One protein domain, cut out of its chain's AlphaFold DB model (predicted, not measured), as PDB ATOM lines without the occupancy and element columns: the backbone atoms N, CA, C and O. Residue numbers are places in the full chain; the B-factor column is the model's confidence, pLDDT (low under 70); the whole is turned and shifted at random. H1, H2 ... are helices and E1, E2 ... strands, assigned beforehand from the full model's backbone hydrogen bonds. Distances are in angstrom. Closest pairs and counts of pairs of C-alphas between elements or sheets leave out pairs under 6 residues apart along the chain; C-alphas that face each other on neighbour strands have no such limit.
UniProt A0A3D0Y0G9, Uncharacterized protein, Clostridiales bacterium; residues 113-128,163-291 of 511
ATOM      1  N   VAL A 113     139.305  87.647 120.006       80.31
ATOM      2  CA  VAL A 113     138.552  88.118 118.837       80.31
ATOM      3  C   VAL A 113     137.365  87.190 118.625       80.31
ATOM      4  O   VAL A 113     137.444  85.999 118.916       80.31
ATOM      5  N   THR A 114     136.235  87.731 118.193       85.25
ATOM      6  CA  THR A 114     134.992  86.968 118.014       85.25
ATOM      7  C   THR A 114     134.444  87.276 116.633       85.25
ATOM      8  O   THR A 114     134.480  88.432 116.221       85.25
ATOM      9  N   SER A 115     133.971  86.256 115.920       83.88
ATOM     10  CA  SER A 115     133.411  86.428 114.582       83.88
ATOM     11  C   SER A 115     132.146  87.281 114.632       83.88
ATOM     12  O   SER A 115     131.498  87.408 115.675       83.88
ATOM     13  N   TYR A 116     131.779  87.862 113.491       78.56
ATOM     14  CA  TYR A 116     130.591  88.711 113.376       78.56
ATOM     15  C   TYR A 116     129.302  87.992 113.818       78.56
ATOM     16  O   TYR A 116     128.486  88.559 114.542       78.56
ATOM     17  N   ASP A 117     129.161  86.718 113.450       78.50
ATOM     18  CA  ASP A 117     128.045  85.843 113.827       78.50
ATOM     19  C   ASP A 117     128.144  85.292 115.265       78.50
ATOM     20  O   ASP A 117     127.267  84.555 115.709       78.50
ATOM     21  N   LYS A 118     129.211  85.636 116.001       81.31
ATOM     22  CA  LYS A 118     129.540  85.151 117.352       81.31
ATOM     23  C   LYS A 118     129.682  83.633 117.483       81.31
ATOM     24  O   LYS A 118     129.797  83.141 118.604       81.31
ATOM     25  N   LYS A 119     129.737  82.904 116.369       85.69
ATOM     26  CA  LYS A 119     129.877  81.447 116.356       85.69
ATOM     27  C   LYS A 119     131.302  80.997 116.665       85.69
ATOM     28  O   LYS A 119     131.496  79.937 117.249       85.69
ATOM     29  N   TYR A 120     132.303  81.801 116.316       86.75
ATOM     30  CA  TYR A 120     133.709  81.463 116.507       86.75
ATOM     31  C   TYR A 120     134.428  82.508 117.351       86.75
ATOM     32  O   TYR A 120     134.210  83.716 117.226       86.75
ATOM     33  N   ARG A 121     135.342  82.045 118.204       88.06
ATOM     34  CA  ARG A 121     136.194  82.903 119.028       88.06
ATOM     35  C   ARG A 121     137.643  82.468 118.928       88.06
ATOM     36  O   ARG A 121     137.984  81.340 119.273       88.06
ATOM     37  N   GLY A 122     138.490  83.391 118.490       86.12
ATOM     38  CA  GLY A 122     139.937  83.258 118.551       86.12
ATOM     39  C   GLY A 122     140.461  83.778 119.884       86.12
ATOM     40  O   GLY A 122     140.132  84.901 120.266       86.12
ATOM     41  N   MET A 123     141.266  82.991 120.596       87.69
ATOM     42  CA  MET A 123     141.862  83.418 121.859       87.69
ATOM     43  C   MET A 123     143.246  82.827 122.113       87.69
ATOM     44  O   MET A 123     143.537  81.698 121.721       87.69
ATOM     45  N   THR A 124     144.100  83.581 122.798       85.56
ATOM     46  CA  THR A 124     145.326  83.037 123.395       85.56
ATOM     47  C   THR A 124     145.000  82.274 124.665       85.56
ATOM     48  O   THR A 124     144.259  82.780 125.504       85.56
ATOM     49  N   LEU A 125     145.582  81.090 124.811       81.94
ATOM     50  CA  LEU A 125     145.503  80.309 126.037       81.94
ATOM     51  C   LEU A 125     146.478  80.859 127.077       81.94
ATOM     52  O   LEU A 125     147.644  81.126 126.764       81.94
ATOM     53  N   ASP A 126     146.011  80.975 128.316       73.88
ATOM     54  CA  ASP A 126     146.868  81.298 129.453       73.88
ATOM     55  C   ASP A 126     147.871  80.169 129.690       73.88
ATOM     56  O   ASP A 126     147.591  79.008 129.405       73.88
ATOM     57  N   SER A 127     149.056  80.466 130.226       69.38
ATOM     58  CA  SER A 127     150.105  79.452 130.428       69.38
ATOM     59  C   SER A 127     149.685  78.303 131.355       69.38
ATOM     60  O   SER A 127     150.184  77.190 131.203       69.38
ATOM     61  N   ASP A 128     148.763  78.545 132.293       68.88
ATOM     62  CA  ASP A 128     148.178  77.531 133.181       68.88
ATOM     63  C   ASP A 128     146.794  77.039 132.720       68.88
ATOM     64  O   ASP A 128     146.022  76.487 133.516       68.88
ATOM     65  N   ASP A 163     157.992  83.607 126.459       82.38
ATOM     66  CA  ASP A 163     157.883  84.130 125.103       82.38
ATOM     67  C   ASP A 163     157.153  83.183 124.156       82.38
ATOM     68  O   ASP A 163     157.110  83.439 122.955       82.38
ATOM     69  N   LYS A 164     156.588  82.085 124.665       86.12
ATOM     70  CA  LYS A 164     155.808  81.128 123.883       86.12
ATOM     71  C   LYS A 164     154.360  81.090 124.356       86.12
ATOM     72  O   LYS A 164     154.062  81.301 125.527       86.12
ATOM     73  N   GLY A 165     153.457  80.793 123.429       87.94
ATOM     74  CA  GLY A 165     152.036  80.629 123.725       87.94
ATOM     75  C   GLY A 165     151.300  79.839 122.652       87.94
ATOM     76  O   GLY A 165     151.877  79.459 121.628       87.94
ATOM     77  N   ILE A 166     150.015  79.595 122.888       89.19
ATOM     78  CA  ILE A 166     149.115  78.958 121.926       89.19
ATOM     79  C   ILE A 166     147.927  79.886 121.697       89.19
ATOM     80  O   ILE A 166     147.303  80.362 122.639       89.19
ATOM     81  N   PHE A 167     147.622  80.133 120.430       91.00
ATOM     82  CA  PHE A 167     146.378  80.738 119.988       91.00
ATOM     83  C   PHE A 167     145.461  79.635 119.474       91.00
ATOM     84  O   PHE A 167     145.893  78.807 118.672       91.00
ATOM     85  N   ILE A 168     144.213  79.619 119.920       90.88
ATOM     86  CA  ILE A 168     143.186  78.696 119.441       90.88
ATOM     87  C   ILE A 168     142.039  79.463 118.800       90.88
ATOM     88  O   ILE A 168     141.799  80.622 119.129       90.88
ATOM     89  N   ILE A 169     141.300  78.795 117.922       90.25
ATOM     90  CA  ILE A 169     139.968  79.225 117.503       90.25
ATOM     91  C   ILE A 169     138.994  78.132 117.916       90.25
ATOM     92  O   ILE A 169     139.192  76.956 117.597       90.25
ATOM     93  N   ALA A 170     137.970  78.531 118.657       86.56
ATOM     94  CA  ALA A 170     136.927  77.668 119.177       86.56
ATOM     95  C   ALA A 170     135.574  78.016 118.555       86.56
ATOM     96  O   ALA A 170     135.264  79.191 118.363       86.56
ATOM     97  N   GLU A 171     134.775  76.992 118.277       86.62
ATOM     98  CA  GLU A 171     133.344  77.126 118.019       86.62
ATOM     99  C   GLU A 171     132.607  77.247 119.353       86.62
ATOM    100  O   GLU A 171     132.922  76.542 120.320       86.62
ATOM    101  N   LEU A 172     131.651  78.166 119.403       82.00
ATOM    102  CA  LEU A 172     130.849  78.464 120.574       82.00
ATOM    103  C   LEU A 172     129.441  77.890 120.432       82.00
ATOM    104  O   LEU A 172     128.872  77.883 119.342       82.00
ATOM    105  N   ASN A 173     128.865  77.471 121.555       77.94
ATOM    106  CA  ASN A 173     127.439  77.170 121.632       77.94
ATOM    107  C   ASN A 173     126.598  78.462 121.727       77.94
ATOM    108  O   ASN A 173     127.125  79.570 121.840       77.94
ATOM    109  N   GLU A 174     125.273  78.316 121.744       73.56
ATOM    110  CA  GLU A 174     124.311  79.433 121.816       73.56
ATOM    111  C   GLU A 174     124.466  80.317 123.069       73.56
ATOM    112  O   GLU A 174     124.068  81.479 123.071       73.56
ATOM    113  N   ILE A 175     125.077  79.784 124.131       68.56
ATOM    114  CA  ILE A 175     125.307  80.469 125.413       68.56
ATOM    115  C   ILE A 175     126.718  81.104 125.447       68.56
ATOM    116  O   ILE A 175     127.088  81.796 126.394       68.56
ATOM    117  N   GLY A 176     127.511  80.935 124.383       67.25
ATOM    118  CA  GLY A 176     128.841  81.528 124.228       67.25
ATOM    119  C   GLY A 176     129.979  80.753 124.903       67.25
ATOM    120  O   GLY A 176     131.075  81.310 125.062       67.25
ATOM    121  N   GLU A 177     129.735  79.500 125.296       72.69
ATOM    122  CA  GLU A 177     130.733  78.577 125.846       72.69
ATOM    123  C   GLU A 177     131.435  77.791 124.735       72.69
ATOM    124  O   GLU A 177     130.866  77.554 123.671       72.69
ATOM    125  N   ILE A 178     132.676  77.364 124.986       73.62
ATOM    126  CA  ILE A 178     133.468  76.588 124.024       73.62
ATOM    127  C   ILE A 178     132.827  75.211 123.824       73.62
ATOM    128  O   ILE A 178     132.804  74.392 124.742       73.62
ATOM    129  N   GLN A 179     132.365  74.942 122.606       79.44
ATOM    130  CA  GLN A 179     131.837  73.642 122.201       79.44
ATOM    131  C   GLN A 179     132.953  72.727 121.686       79.44
ATOM    132  O   GLN A 179     133.078  71.585 122.131       79.44
ATOM    133  N   ARG A 180     133.784  73.223 120.759       82.31
ATOM    134  CA  ARG A 180     134.960  72.507 120.235       82.31
ATOM    135  C   ARG A 180     136.055  73.464 119.773       82.31
ATOM    136  O   ARG A 180     135.782  74.608 119.424       82.31
ATOM    137  N   ILE A 181     137.297  72.984 119.745       86.88
ATOM    138  CA  ILE A 181     138.431  73.705 119.150       86.88
ATOM    139  C   ILE A 181     138.530  73.302 117.678       86.88
ATOM    140  O   ILE A 181     138.568  72.111 117.381       86.88
ATOM    141  N   VAL A 182     138.583  74.284 116.778       87.50
ATOM    142  CA  VAL A 182     138.599  74.076 115.315       87.50
ATOM    143  C   VAL A 182     139.930  74.462 114.672       87.50
ATOM    144  O   VAL A 182     140.271  73.975 113.595       87.50
ATOM    145  N   ALA A 183     140.724  75.314 115.330       88.12
ATOM    146  CA  ALA A 183     142.062  75.641 114.854       88.12
ATOM    147  C   ALA A 183     143.033  76.005 115.982       88.12
ATOM    148  O   ALA A 183     142.623  76.399 117.076       88.12
ATOM    149  N   LYS A 184     144.336  75.922 115.692       90.25
ATOM    150  CA  LYS A 184     145.407  76.434 116.560       90.25
ATOM    151  C   LYS A 184     146.574  77.029 115.779       90.25
ATOM    152  O   LYS A 184     146.887  76.595 114.670       90.25
ATOM    153  N   ALA A 185     147.301  77.926 116.426       89.62
ATOM    154  CA  ALA A 185     148.620  78.387 116.023       89.62
ATOM    155  C   ALA A 185     149.516  78.537 117.257       89.62
ATOM    156  O   ALA A 185     149.059  78.871 118.347       89.62
ATOM    157  N   LYS A 186     150.815  78.297 117.092       89.06
ATOM    158  CA  LYS A 186     151.810  78.607 118.120       89.06
ATOM    159  C   LYS A 186     152.204  80.068 118.018       89.06
ATOM    160  O   LYS A 186     152.319  80.599 116.916       89.06
ATOM    161  N   LEU A 187     152.480  80.666 119.163       89.31
ATOM    162  CA  LEU A 187     152.966  82.027 119.288       89.31
ATOM    163  C   LEU A 187     154.398  82.023 119.808       89.31
ATOM    164  O   LEU A 187     154.733  81.243 120.701       89.31
ATOM    165  N   GLN A 188     155.222  82.907 119.257       88.81
ATOM    166  CA  GLN A 188     156.570  83.180 119.738       88.81
ATOM    167  C   GLN A 188     156.819  84.687 119.711       88.81
ATOM    168  O   GLN A 188     156.878  85.280 118.633       88.81
ATOM    169  N   ARG A 189     157.020  85.305 120.876       85.81
ATOM    170  CA  ARG A 189     157.594  86.650 120.956       85.81
ATOM    171  C   ARG A 189     159.098  86.548 120.724       85.81
ATOM    172  O   ARG A 189     159.761  85.648 121.242       85.81
ATOM    173  N   LYS A 190     159.633  87.436 119.898       83.88
ATOM    174  CA  LYS A 190     161.064  87.595 119.662       83.88
ATOM    175  C   LYS A 190     161.471  88.981 120.113       83.88
ATOM    176  O   LYS A 190     160.952  89.970 119.599       83.88
ATOM    177  N   TRP A 191     162.400  89.002 121.058       76.88
ATOM    178  CA  TRP A 191     163.050  90.208 121.538       76.88
ATOM    179  C   TRP A 191     164.223  90.536 120.636       76.88
ATOM    180  O   TRP A 191     165.036  89.667 120.317       76.88
ATOM    181  N   ASN A 192     164.302  91.790 120.228       67.31
ATOM    182  CA  ASN A 192     165.459  92.332 119.545       67.31
ATOM    183  C   ASN A 192     165.941  93.522 120.392       67.31
ATOM    184  O   ASN A 192     165.145  94.353 120.823       67.31
ATOM    185  N   ASN A 193     167.250  93.595 120.642       53.81
ATOM    186  CA  ASN A 193     167.869  94.647 121.466       53.81
ATOM    187  C   ASN A 193     167.905  96.028 120.770       53.81
ATOM    188  O   ASN A 193     168.569  96.952 121.233       53.81
ATOM    189  N   GLU A 194     167.233  96.159 119.633       58.41
ATOM    190  CA  GLU A 194     167.083  97.358 118.805       58.41
ATOM    191  C   GLU A 194     165.617  97.845 118.806       58.41
ATOM    192  O   GLU A 194     165.247  98.666 117.974       58.41
ATOM    193  N   GLY A 195     164.774  97.321 119.707       58.47
ATOM    194  CA  GLY A 195     163.368  97.708 119.854       58.47
ATOM    195  C   GLY A 195     162.402  97.022 118.881       58.47
ATOM    196  O   GLY A 195     161.207  97.284 118.931       58.47
ATOM    197  N   ASN A 196     162.849  96.111 118.011       65.56
ATOM    198  CA  ASN A 196     161.998  95.418 117.029       65.56
ATOM    199  C   ASN A 196     161.326  94.157 117.601       65.56
ATOM    200  O   ASN A 196     161.540  93.036 117.121       65.56
ATOM    201  N   ASN A 197     160.506  94.329 118.638       77.69
ATOM    202  CA  ASN A 197     159.807  93.216 119.273       77.69
ATOM    203  C   ASN A 197     158.688  92.679 118.387       77.69
ATOM    204  O   ASN A 197     157.690  93.348 118.104       77.69
ATOM    205  N   THR A 198     158.844  91.419 117.986       82.81
ATOM    206  CA  THR A 198     157.941  90.773 117.034       82.81
ATOM    207  C   THR A 198     157.157  89.650 117.693       82.81
ATOM    208  O   THR A 198     157.741  88.807 118.372       82.81
ATOM    209  N   LEU A 199     155.852  89.570 117.432       87.50
ATOM    210  CA  LEU A 199     155.040  88.398 117.759       87.50
ATOM    211  C   LEU A 199     154.848  87.564 116.495       87.50
ATOM    212  O   LEU A 199     154.275  88.022 115.506       87.50
ATOM    213  N   GLN A 200     155.347  86.334 116.527       87.81
ATOM    214  CA  GLN A 200     155.249  85.399 115.415       87.81
ATOM    215  C   GLN A 200     154.143  84.386 115.673       87.81
ATOM    216  O   GLN A 200     154.202  83.650 116.656       87.81
ATOM    217  N   PHE A 201     153.175  84.311 114.764       87.94
ATOM    218  CA  PHE A 201     152.217  83.219 114.701       87.94
ATOM    219  C   PHE A 201     152.742  82.161 113.725       87.94
ATOM    220  O   PHE A 201     153.110  82.473 112.588       87.94
ATOM    221  N   SER A 202     152.761  80.899 114.147       84.69
ATOM    222  CA  SER A 202     152.979  79.783 113.227       84.69
ATOM    223  C   SER A 202     151.817  79.657 112.244       84.69
ATOM    224  O   SER A 202     150.750  80.232 112.459       84.69
ATOM    225  N   SER A 203     151.984  78.818 111.221       79.75
ATOM    226  CA  SER A 203     150.873  78.440 110.350       79.75
ATOM    227  C   SER A 203     149.677  77.949 111.152       79.75
ATOM    228  O   SER A 203     149.833  77.147 112.084       79.75
ATOM    229  N   LEU A 204     148.505  78.467 110.788       81.19
ATOM    230  CA  LEU A 204     147.246  78.071 111.384       81.19
ATOM    231  C   LEU A 204     146.930  76.643 110.950       81.19
ATOM    232  O   LEU A 204     146.877  76.332 109.761       81.19
ATOM    233  N   LYS A 205     146.745  75.768 111.930       80.69
ATOM    234  CA  LYS A 205     146.295  74.401 111.703       80.69
ATOM    235  C   LYS A 205     144.810  74.325 111.986       80.69
ATOM    236  O   LYS A 205     144.409  74.590 113.116       80.69
ATOM    237  N   ILE A 206     144.034  73.953 110.978       78.44
ATOM    238  CA  ILE A 206     142.582  73.803 111.048       78.44
ATOM    239  C   ILE A 206     142.274  72.309 110.967       78.44
ATOM    240  O   ILE A 206     142.772  71.643 110.059       78.44
ATOM    241  N   VAL A 207     141.499  71.776 111.910       71.94
ATOM    242  CA  VAL A 207     141.090  70.363 111.911       71.94
ATOM    243  C   VAL A 207     139.629  70.264 112.350       71.94
ATOM    244  O   VAL A 207     139.178  71.087 113.142       71.94
ATOM    245  N   ASN A 208     138.910  69.252 111.858       60.59
ATOM    246  CA  ASN A 208     137.502  68.984 112.179       60.59
ATOM    247  C   ASN A 208     136.525  70.070 111.698       60.59
ATOM    248  O   ASN A 208     135.691  70.543 112.470       60.59
ATOM    249  N   LEU A 209     136.619  70.459 110.425       64.25
ATOM    250  CA  LEU A 209     135.523  71.171 109.768       64.25
ATOM    251  C   LEU A 209     134.556  70.144 109.183       64.25
ATOM    252  O   LEU A 209     134.998  69.215 108.505       64.25
ATOM    253  N   ASP A 210     133.263  70.301 109.462       60.62
ATOM    254  CA  ASP A 210     132.228  69.472 108.849       60.62
ATOM    255  C   ASP A 210     132.280  69.664 107.317       60.62
ATOM    256  O   ASP A 210     132.573  70.761 106.835       60.62
ATOM    257  N   GLU A 211     132.041  68.602 106.540       54.91
ATOM    258  CA  GLU A 211     132.235  68.606 105.073       54.91
ATOM    259  C   GLU A 211     131.393  69.668 104.346       54.91
ATOM    260  O   GLU A 211     131.759  70.140 103.268       54.91
ATOM    261  N   TYR A 212     130.296  70.103 104.964       50.75
ATOM    262  CA  TYR A 212     129.472  71.192 104.468       50.75
ATOM    263  C   TYR A 212     130.046  72.542 104.922       50.75
ATOM    264  O   TYR A 212     130.100  72.847 106.110       50.75
ATOM    265  N   ASN A 213     130.409  73.385 103.949       59.84
ATOM    266  CA  ASN A 213     130.849  74.777 104.126       59.84
ATOM    267  C   ASN A 213     132.296  75.026 104.612       59.84
ATOM    268  O   ASN A 213     132.608  76.103 105.127       59.84
ATOM    269  N   ILE A 214     133.221  74.091 104.352       70.62
ATOM    270  CA  ILE A 214     134.660  74.226 104.669       70.62
ATOM    271  C   ILE A 214     135.247  75.573 104.211       70.62
ATOM    272  O   ILE A 214     136.003  76.187 104.960       70.62
ATOM    273  N   THR A 215     134.907  76.056 103.012       74.00
ATOM    274  CA  THR A 215     135.468  77.301 102.455       74.00
ATOM    275  C   THR A 215     135.028  78.544 103.228       74.00
ATOM    276  O   THR A 215     135.854  79.402 103.538       74.00
ATOM    277  N   GLU A 216     133.742  78.639 103.571       77.31
ATOM    278  CA  GLU A 216     133.196  79.774 104.322       77.31
ATOM    279  C   GLU A 216     133.739  79.787 105.754       77.31
ATOM    280  O   GLU A 216     134.261  80.802 106.217       77.31
ATOM    281  N   ILE A 217     133.725  78.630 106.425       78.31
ATOM    282  CA  ILE A 217     134.257  78.500 107.785       78.31
ATOM    283  C   ILE A 217     135.754  78.821 107.807       78.31
ATOM    284  O   ILE A 217     136.229  79.531 108.694       78.31
ATOM    285  N   ARG A 218     136.506  78.353 106.807       81.69
ATOM    286  CA  ARG A 218     137.930  78.654 106.674       81.69
ATOM    287  C   ARG A 218     138.184  80.148 106.501       81.69
ATOM    288  O   ARG A 218     139.072  80.670 107.165       81.69
ATOM    289  N   SER A 219     137.385  80.839 105.689       82.75
ATOM    290  CA  SER A 219     137.478  82.295 105.530       82.75
ATOM    291  C   SER A 219     137.254  83.031 106.857       82.75
ATOM    292  O   SER A 219     138.042  83.904 107.219       82.75
ATOM    293  N   ILE A 220     136.248  82.626 107.644       84.50
ATOM    294  CA  ILE A 220     135.982  83.199 108.977       84.50
ATOM    295  C   ILE A 220     137.162  82.954 109.927       84.50
ATOM    296  O   ILE A 220     137.621  83.868 110.614       84.50
ATOM    297  N   ILE A 221     137.670  81.721 109.960       84.00
ATOM    298  CA  ILE A 221     138.807  81.315 110.790       84.00
ATOM    299  C   ILE A 221     140.067  82.119 110.431       84.00
ATOM    300  O   ILE A 221     140.761  82.621 111.317       84.00
ATOM    301  N   GLU A 222     140.353  82.277 109.140       83.44
ATOM    302  CA  GLU A 222     141.489  83.059 108.657       83.44
ATOM    303  C   GLU A 222     141.305  84.554 108.959       83.44
ATOM    304  O   GLU A 222     142.244  85.196 109.430       83.44
ATOM    305  N   ALA A 223     140.098  85.106 108.803       84.31
ATOM    306  CA  ALA A 223     139.798  86.492 109.161       84.31
ATOM    307  C   ALA A 223     140.029  86.764 110.657       84.31
ATOM    308  O   ALA A 223     140.694  87.741 111.006       84.31
ATOM    309  N   LEU A 224     139.567  85.867 111.538       85.12
ATOM    310  CA  LEU A 224     139.822  85.955 112.979       85.12
ATOM    311  C   LEU A 224     141.311  85.905 113.301       85.12
ATOM    312  O   LEU A 224     141.787  86.631 114.168       85.12
ATOM    313  N   PHE A 225     142.061  85.064 112.602       83.88
ATOM    314  CA  PHE A 225     143.501  84.971 112.786       83.88
ATOM    315  C   PHE A 225     144.219  86.279 112.409       83.88
ATOM    316  O   PHE A 225     145.083  86.749 113.153       83.88
ATOM    317  N   VAL A 226     143.814  86.922 111.308       82.69
ATOM    318  CA  VAL A 226     144.332  88.242 110.906       82.69
ATOM    319  C   VAL A 226     143.922  89.336 111.894       82.69
ATOM    320  O   VAL A 226     144.735  90.197 112.242       82.69
ATOM    321  N   GLU A 227     142.678  89.323 112.370       84.88
ATOM    322  CA  GLU A 227     142.200  90.277 113.373       84.88
ATOM    323  C   GLU A 227     142.958  90.122 114.697       84.88
ATOM    324  O   GLU A 227     143.390  91.113 115.286       84.88
ATOM    325  N   ALA A 228     143.196  88.882 115.133       84.25
ATOM    326  CA  ALA A 228     143.980  88.579 116.323       84.25
ATOM    327  C   ALA A 228     145.403  89.139 116.214       84.25
ATOM    328  O   ALA A 228     145.900  89.755 117.158       84.25
ATOM    329  N   ALA A 229     146.034  88.980 115.048       81.44
ATOM    330  CA  ALA A 229     147.344  89.550 114.769       81.44
ATOM    331  C   ALA A 229     147.344  91.085 114.886       81.44
ATOM    332  O   ALA A 229     148.225  91.637 115.537       81.44
ATOM    333  N   LYS A 230     146.341  91.780 114.331       81.12
ATOM    334  CA  LYS A 230     146.204  93.245 114.473       81.12
ATOM    335  C   LYS A 230     146.039  93.654 115.938       81.12
ATOM    336  O   LYS A 230     146.772  94.503 116.438       81.12
ATOM    337  N   LYS A 231     145.127  92.982 116.640       82.94
ATOM    338  CA  LYS A 231     144.767  93.281 118.029       82.94
ATOM    339  C   LYS A 231     145.913  93.048 119.014       82.94
ATOM    340  O   LYS A 231     145.941  93.676 120.067       82.94
ATOM    341  N   ALA A 232     146.863  92.171 118.685       83.00
ATOM    342  CA  ALA A 232     148.019  91.885 119.531       83.00
ATOM    343  C   ALA A 232     148.855  93.137 119.842       83.00
ATOM    344  O   ALA A 232     149.241  93.336 120.993       83.00
ATOM    345  N   ILE A 233     149.099  93.982 118.831       81.88
ATOM    346  CA  ILE A 233     149.858  95.233 118.984       81.88
ATOM    347  C   ILE A 233     149.095  96.190 119.898       81.88
ATOM    348  O   ILE A 233     149.665  96.705 120.856       81.88
ATOM    349  N   ASP A 234     147.801  96.384 119.641       78.88
ATOM    350  CA  ASP A 234     146.975  97.329 120.396       78.88
ATOM    351  C   ASP A 234     146.862  96.939 121.875       78.88
ATOM    352  O   ASP A 234     146.946  97.794 122.759       78.88
ATOM    353  N   VAL A 235     146.709  95.641 122.157       77.31
ATOM    354  CA  VAL A 235     146.658  95.117 123.529       77.31
ATOM    355  C   VAL A 235     147.997  95.323 124.243       77.31
ATOM    356  O   VAL A 235     147.994  95.795 125.381       77.31
ATOM    357  N   ASP A 236     149.129  95.027 123.590       81.00
ATOM    358  CA  ASP A 236     150.466  95.209 124.182       81.00
ATOM    359  C   ASP A 236     150.782  96.694 124.415       81.00
ATOM    360  O   ASP A 236     151.232  97.073 125.496       81.00
ATOM    361  N   GLN A 237     150.448  97.555 123.448       80.25
ATOM    362  CA  GLN A 237     150.584  99.009 123.556       80.25
ATOM    363  C   GLN A 237     149.738  99.579 124.685       80.25
ATOM    364  O   GLN A 237     150.251 100.326 125.513       80.25
ATOM    365  N   SER A 238     148.450  99.239 124.734       76.81
ATOM    366  CA  SER A 238     147.542  99.734 125.771       76.81
ATOM    367  C   SER A 238     148.020  99.327 127.164       76.81
ATOM    368  O   SER A 238     148.038 100.146 128.086       76.81
ATOM    369  N   PHE A 239     148.474  98.080 127.307       73.50
ATOM    370  CA  PHE A 239     149.008  97.573 128.563       73.50
ATOM    371  C   PHE A 239     150.282  98.309 128.992       73.50
ATOM    372  O   PHE A 239     150.340  98.812 130.116       73.50
ATOM    373  N   LEU A 240     151.284  98.405 128.112       73.88
ATOM    374  CA  LEU A 240     152.565  99.028 128.447       73.88
ATOM    375  C   LEU A 240     152.450 100.544 128.615       73.88
ATOM    376  O   LEU A 240     153.074 101.086 129.522       73.88
ATOM    377  N   ARG A 241     151.608 101.229 127.830       76.69
ATOM    378  CA  ARG A 241     151.309 102.658 128.037       76.69
ATOM    379  C   ARG A 241     150.751 102.899 129.425       76.69
ATOM    380  O   ARG A 241     151.264 103.746 130.133       76.69
ATOM    381  N   LYS A 242     149.807 102.066 129.868       68.88
ATOM    382  CA  LYS A 242     149.305 102.139 131.239       68.88
ATOM    383  C   LYS A 242     150.412 101.916 132.274       68.88
ATOM    384  O   LYS A 242     150.408 102.571 133.307       68.88
ATOM    385  N   GLN A 243     151.360 101.005 132.026       62.97
ATOM    386  CA  GLN A 243     152.525 100.859 132.912       62.97
ATOM    387  C   GLN A 243     153.408 102.122 132.906       62.97
ATOM    388  O   GLN A 243     153.930 102.496 133.953       62.97
ATOM    389  N   CYS A 244     153.545 102.795 131.762       67.56
ATOM    390  CA  CYS A 244     154.265 104.062 131.646       67.56
ATOM    391  C   CYS A 244     153.559 105.193 132.411       67.56
ATOM    392  O   CYS A 244     154.191 105.881 133.207       67.56
ATOM    393  N   ASP A 245     152.244 105.332 132.234       62.25
ATOM    394  CA  ASP A 245     151.409 106.326 132.920       62.25
ATOM    395  C   ASP A 245     151.419 106.117 134.444       62.25
ATOM    396  O   ASP A 245     151.435 107.070 135.220       62.25
ATOM    397  N   ASP A 246     151.466 104.855 134.881       57.56
ATOM    398  CA  ASP A 246     151.572 104.465 136.290       57.56
ATOM    399  C   ASP A 246     152.996 104.662 136.869       57.56
ATOM    400  O   ASP A 246     153.221 104.373 138.050       57.56
ATOM    401  N   GLY A 247     153.967 105.121 136.065       57.03
ATOM    402  CA  GLY A 247     155.365 105.337 136.460       57.03
ATOM    403  C   GLY A 247     156.159 104.051 136.726       57.03
ATOM    404  O   GLY A 247     157.189 104.091 137.394       57.03
ATOM    405  N   ILE A 248     155.663 102.905 136.248       51.88
ATOM    406  CA  ILE A 248     156.284 101.577 136.413       51.88
ATOM    407  C   ILE A 248     157.439 101.401 135.427       51.88
ATOM    408  O   ILE A 248     158.460 100.802 135.758       51.88
ATOM    409  N   ILE A 249     157.264 101.928 134.218       57.72
ATOM    410  CA  ILE A 249     158.296 102.016 133.189       57.72
ATOM    411  C   ILE A 249     158.390 103.460 132.704       57.72
ATOM    412  O   ILE A 249     157.419 104.205 132.789       57.72
ATOM    413  N   ASN A 250     159.545 103.869 132.201       68.88
ATOM    414  CA  ASN A 250     159.695 105.166 131.547       68.88
ATOM    415  C   ASN A 250     159.363 105.074 130.043       68.88
ATOM    416  O   ASN A 250     159.170 103.988 129.493       68.88
ATOM    417  N   THR A 251     159.308 106.222 129.365       72.81
ATOM    418  CA  THR A 251     158.971 106.304 127.935       72.81
ATOM    419  C   THR A 251     159.955 105.539 127.047       72.81
ATOM    420  O   THR A 251     159.532 104.893 126.092       72.81
ATOM    421  N   GLN A 252     161.248 105.542 127.382       72.06
ATOM    422  CA  GLN A 252     162.250 104.769 126.643       72.06
ATOM    423  C   GLN A 252     161.986 103.267 126.775       72.06
ATOM    424  O   GLN A 252     161.949 102.542 125.787       72.06
ATOM    425  N   GLN A 253     161.719 102.805 127.994       69.25
ATOM    426  CA  GLN A 253     161.390 101.415 128.276       69.25
ATOM    427  C   GLN A 253     160.094 101.008 127.581       69.25
ATOM    428  O   GLN A 253     160.044  99.922 127.029       69.25
ATOM    429  N   LEU A 254     159.069 101.864 127.545       75.75
ATOM    430  CA  LEU A 254     157.858 101.624 126.756       75.75
ATOM    431  C   LEU A 254     158.196 101.362 125.281       75.75
ATOM    432  O   LEU A 254     157.716 100.374 124.724       75.75
ATOM    433  N   ASN A 255     159.026 102.209 124.669       73.06
ATOM    434  CA  ASN A 255     159.421 102.072 123.265       73.06
ATOM    435  C   ASN A 255     160.234 100.790 123.018       73.06
ATOM    436  O   ASN A 255     159.947 100.059 122.073       73.06
ATOM    437  N   ASP A 256     161.178 100.474 123.906       71.44
ATOM    438  CA  ASP A 256     162.049  99.295 123.803       71.44
ATOM    439  C   ASP A 256     161.297  97.973 124.026       71.44
ATOM    440  O   ASP A 256     161.732  96.914 123.571       71.44
ATOM    441  N   LEU A 257     160.187  98.016 124.763       74.56
ATOM    442  CA  LEU A 257     159.414  96.855 125.195       74.56
ATOM    443  C   LEU A 257     158.218  96.572 124.286       74.56
ATOM    444  O   LEU A 257     157.829  95.415 124.092       74.56
ATOM    445  N   CYS A 258     157.614  97.601 123.709       77.25
ATOM    446  CA  CYS A 258     156.349  97.434 123.024       77.25
ATOM    447  C   CYS A 258     156.439  96.585 121.754       77.25
ATOM    448  O   CYS A 258     157.410  96.637 121.003       77.25
ATOM    449  N   LEU A 259     155.403  95.781 121.521       78.12
ATOM    450  CA  LEU A 259     155.211  95.087 120.263       78.12
ATOM    451  C   LEU A 259     155.010  96.106 119.135       78.12
ATOM    452  O   LEU A 259     154.044  96.870 119.135       78.12
ATOM    453  N   ASN A 260     155.897  96.083 118.147       73.81
ATOM    454  CA  ASN A 260     155.800  96.930 116.955       73.81
ATOM    455  C   ASN A 260     155.611  96.130 115.667       73.81
ATOM    456  O   ASN A 260     155.285  96.703 114.625       73.81
ATOM    457  N   ARG A 261     155.765  94.802 115.741       75.75
ATOM    458  CA  ARG A 261     155.604  93.915 114.596       75.75
ATOM    459  C   ARG A 261     154.830  92.656 114.952       75.75
ATOM    460  O   ARG A 261     155.096  91.985 115.949       75.75
ATOM    461  N   VAL A 262     153.928  92.269 114.060       77.62
ATOM    462  CA  VAL A 262     153.322  90.936 114.057       77.62
ATOM    463  C   VAL A 262     153.577  90.294 112.707       77.62
ATOM    464  O   VAL A 262     153.434  90.939 111.668       77.62
ATOM    465  N   SER A 263     153.980  89.028 112.732       77.19
ATOM    466  CA  SER A 263     154.151  88.214 111.532       77.19
ATOM    467  C   SER A 263     153.372  86.920 111.680       77.19
ATOM    468  O   SER A 263     153.491  86.253 112.708       77.19
ATOM    469  N   TYR A 264     152.647  86.522 110.645       71.00
ATOM    470  CA  TYR A 264     152.013  85.212 110.583       71.00
ATOM    471  C   TYR A 264     152.272  84.540 109.234       71.00
ATOM    472  O   TYR A 264     152.608  85.203 108.253       71.00
ATOM    473  N   VAL A 265     152.156  83.212 109.202       62.09
ATOM    474  CA  VAL A 265     152.325  82.402 107.988       62.09
ATOM    475  C   VAL A 265     150.962  81.849 107.589       62.09
ATOM    476  O   VAL A 265     150.523  80.862 108.171       62.09
ATOM    477  N   ASN A 266     150.279  82.450 106.610       54.81
ATOM    478  CA  ASN A 266     149.065  81.852 106.041       54.81
ATOM    479  C   ASN A 266     149.372  81.293 104.650       54.81
ATOM    480  O   ASN A 266     149.516  82.069 103.713       54.81
ATOM    481  N   GLY A 267     149.537  79.971 104.537       42.06
ATOM    482  CA  GLY A 267     149.498  79.239 103.262       42.06
ATOM    483  C   GLY A 267     150.225  79.849 102.050       42.06
ATOM    484  O   GLY A 267     149.713  79.675 100.953       42.06
ATOM    485  N   ASN A 268     151.382  80.513 102.248       32.16
ATOM    486  CA  ASN A 268     152.251  81.222 101.272       32.16
ATOM    487  C   ASN A 268     152.278  82.766 101.329       32.16
ATOM    488  O   ASN A 268     152.967  83.378 100.516       32.16
ATOM    489  N   ILE A 269     151.628  83.421 102.297       34.84
ATOM    490  CA  ILE A 269     151.715  84.885 102.466       34.84
ATOM    491  C   ILE A 269     152.285  85.230 103.847       34.84
ATOM    492  O   ILE A 269     151.673  84.949 104.881       34.84
ATOM    493  N   HIS A 270     153.463  85.864 103.855       42.91
ATOM    494  CA  HIS A 270     153.990  86.599 105.005       42.91
ATOM    495  C   HIS A 270     153.407  88.010 104.983       42.91
ATOM    496  O   HIS A 270     153.848  88.843 104.196       42.91
ATOM    497  N   SER A 271     152.445  88.312 105.850       49.03
ATOM    498  CA  SER A 271     152.075  89.706 106.091       49.03
ATOM    499  C   SER A 271     152.795  90.212 107.341       49.03
ATOM    500  O   SER A 271     152.960  89.509 108.343       49.03
ATOM    501  N   THR A 272     153.305  91.434 107.240       51.44
ATOM    502  CA  THR A 272     153.921  92.165 108.342       51.44
ATOM    503  C   THR A 272     153.091  93.415 108.568       51.44
ATOM    504  O   THR A 272     152.951  94.223 107.655       51.44
ATOM    505  N   LEU A 273     152.555  93.585 109.772       53.28
ATOM    506  CA  LEU A 273     152.015  94.873 110.199       53.28
ATOM    507  C   LEU A 273     153.161  95.634 110.865       53.28
ATOM    508  O   LEU A 273     153.697  95.165 111.869       53.28
ATOM    509  N   TYR A 274     153.575  96.739 110.244       43.59
ATOM    510  CA  TYR A 274     154.650  97.614 110.707       43.59
ATOM    511  C   TYR A 274     154.060  98.951 111.150       43.59
ATOM    512  O   TYR A 274     153.164  99.483 110.492       43.59
ATOM    513  N   LYS A 275     154.574  99.498 112.248       45.84
ATOM    514  CA  LYS A 275     154.367 100.891 112.638       45.84
ATOM    515  C   LYS A 275     155.745 101.463 112.945       45.84
ATOM    516  O   LYS A 275     156.489 100.827 113.691       45.84
ATOM    517  N   GLU A 276     156.092 102.586 112.319       36.72
ATOM    518  CA  GLU A 276     157.421 103.193 112.453       36.72
ATOM    519  C   GLU A 276     157.784 103.408 113.931       36.72
ATOM    520  O   GLU A 276     156.952 103.908 114.699       36.72
ATOM    521  N   PRO A 277     158.991 103.001 114.358       39.16
ATOM    522  CA  PRO A 277     159.497 103.319 115.679       39.16
ATOM    523  C   PRO A 277     159.860 104.807 115.741       39.16
ATOM    524  O   PRO A 277     160.490 105.337 114.830       39.16
ATOM    525  N   ASN A 278     159.497 105.471 116.838       39.31
ATOM    526  CA  ASN A 278     160.070 106.775 117.164       39.31
ATOM    527  C   ASN A 278     161.547 106.564 117.530       39.31
ATOM    528  O   ASN A 278     161.857 105.746 118.399       39.31
ATOM    529  N   GLU A 279     162.445 107.268 116.844       34.56
ATOM    530  CA  GLU A 279     163.886 107.223 117.089       34.56
ATOM    531  C   GLU A 279     164.216 107.709 118.508       34.56
ATOM    532  O   GLU A 279     163.953 108.864 118.816       34.56
ATOM    533  N   GLU A 280     164.800 106.852 119.360       34.19
ATOM    534  CA  GLU A 280     165.834 107.212 120.353       34.19
ATOM    535  C   GLU A 280     166.420 105.974 121.083       34.19
ATOM    536  O   GLU A 280     165.814 104.905 121.158       34.19
ATOM    537  N   LYS A 281     167.678 106.099 121.534       42.12
ATOM    538  CA  LYS A 281     168.670 105.024 121.771       42.12
ATOM    539  C   LYS A 281     168.531 104.195 123.075       42.12
ATOM    540  O   LYS A 281     168.558 104.739 124.169       42.12
ATOM    541  N   LYS A 282     168.629 102.865 122.886       39.41
ATOM    542  CA  LYS A 282     169.244 101.735 123.647       39.41
ATOM    543  C   LYS A 282     169.455 101.809 125.177       39.41
ATOM    544  O   LYS A 282     170.345 102.511 125.652       39.41
ATOM    545  N   THR A 283     168.876 100.829 125.890       35.41
ATOM    546  CA  THR A 283     169.430 100.239 127.136       35.41
ATOM    547  C   THR A 283     169.312  98.699 127.173       35.41
ATOM    548  O   THR A 283     168.455  98.116 126.514       35.41
ATOM    549  N   ASN A 284     170.201  98.020 127.920       39.91
ATOM    550  CA  ASN A 284     170.232  96.552 128.068       39.91
ATOM    551  C   ASN A 284     169.000  96.036 128.842       39.91
ATOM    552  O   ASN A 284     168.816  96.350 130.015       39.91
ATOM    553  N   SER A 285     168.174  95.222 128.180       45.38
ATOM    554  CA  SER A 285     166.770  94.948 128.524       45.38
ATOM    555  C   SER A 285     166.487  93.604 129.222       45.38
ATOM    556  O   SER A 285     165.330  93.319 129.539       45.38
ATOM    557  N   SER A 286     167.494  92.770 129.514       42.53
ATOM    558  CA  SER A 286     167.256  91.402 130.016       42.53
ATOM    559  C   SER A 286     166.635  91.341 131.418       42.53
ATOM    560  O   SER A 286     165.776  90.493 131.666       42.53
ATOM    561  N   ASP A 287     166.999  92.261 132.316       34.94
ATOM    562  CA  ASP A 287     166.506  92.255 133.704       34.94
ATOM    563  C   ASP A 287     165.123  92.915 133.840       34.94
ATOM    564  O   ASP A 287     164.320  92.525 134.695       34.94
ATOM    565  N   LEU A 288     164.777  93.825 132.920       38.97
ATOM    566  CA  LEU A 288     163.487  94.523 132.879       38.97
ATOM    567  C   LEU A 288     162.338  93.608 132.421       38.97
ATOM    568  O   LEU A 288     161.254  93.606 133.014       38.97
ATOM    569  N   ILE A 289     162.587  92.772 131.407       39.38
ATOM    570  CA  ILE A 289     161.597  91.838 130.838       39.38
ATOM    571  C   ILE A 289     161.065  90.866 131.905       39.38
ATOM    572  O   ILE A 289     159.898  90.465 131.870       39.38
ATOM    573  N   SER A 290     161.876  90.516 132.911       37.16
ATOM    574  CA  SER A 290     161.454  89.587 133.961       37.16
ATOM    575  C   SER A 290     160.371  90.131 134.908       37.16
ATOM    576  O   SER A 290     159.665  89.308 135.511       37.16
ATOM    577  N   ASN A 291     160.200  91.461 134.989       35.84
ATOM    578  CA  ASN A 291     159.341  92.133 135.968       35.84
ATOM    579  C   ASN A 291     158.071  92.765 135.364       35.84
ATOM    580  O   ASN A 291     157.081  92.865 136.077       35.84
TER     581      ASN A 291
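This is residues 113 to 128 and 163 to 291 of the 511 residues of an uncharacterized protein of Clostridiales bacterium (UniProt A0A3D0Y0G9). A mixed sheet of six strands, twisted and curled like part of a barrel, wraps round one long helix, H1, on one face. H2 folds back from the end of H1, H3 is off the sheet, and residues 210 to 216 stick out. The 145 printed residues, mixed in class, hold E1 E2 E3 E4 H1 H2 E5 E6 H3 along the chain; the whole is elongated, 55 by 34 by 25 A, and only just compact, close to loose, with a radius of gyration of the C-alphas of 17.3 A.

The sheet runs E1, residues 120 to 124, E2, 164 to 172, E3, 178 to 190, E4, 197 to 201, E5, 259 to 266, E6, 269 to 274. E2 E3 E4 form a meander, each strand the antiparallel neighbour of the one before: N 167 and O 185 are 2.8 A apart, N 188 and O 200 2.9 A. E1 and E2 are antiparallel (N 123 to O 168, 2.8 A), as is the hairpin E5 and E6 (N 269 to O 266, 2.9 A). E4 and E5 are parallel, N 201 to O 263 2.8 A. H1, residues 214 to 245, is on the sheet, making two layers, helix over sheet; its closest C-alphas to E5 are Ile 233 and Leu 259, 5.5 A. H2, residues 251 to 257, touches H1 with residues 240 to 244 of H1 alone, Leu 240 and Leu 254 being closest at 6.1 A; the tilt, 35.2 degrees, opposite ways, is only just steep, and they form a helical hairpin. E4, H1 H2, E5 is a strand-helix-strand unit, two parallel strands joined through helices, with a right-handed crossover. H3, residues 286 to 291, is close to H2 but not clearly touching. O i to N i+4 pairs are within range throughout H2, 26 of 28 in H1 and 0 of 2 in H3, where 1 of 3 O i to N i+3 pairs is.

E1 begins at C-alpha 120 (133.709, 81.463, 116.507). E3, 30.0 A long, bends by 73 degrees at residue 182; H1, 45.9 A, has a kink of 28 degrees near residue 230. H3 ends at C-alpha 291 (159.341, 92.133, 135.968).

The farthest C-alphas, Tyr 212 and Lys 281, are 54.6 A apart. Residues 129 to 162 are not printed; C-alphas 128 and 163 are 14.2 A apart. The links E4 to H1 and E6 to H3 are long. Mean pLDDT of the printed part is 70.7, with residues 265 to 291 among those under 70.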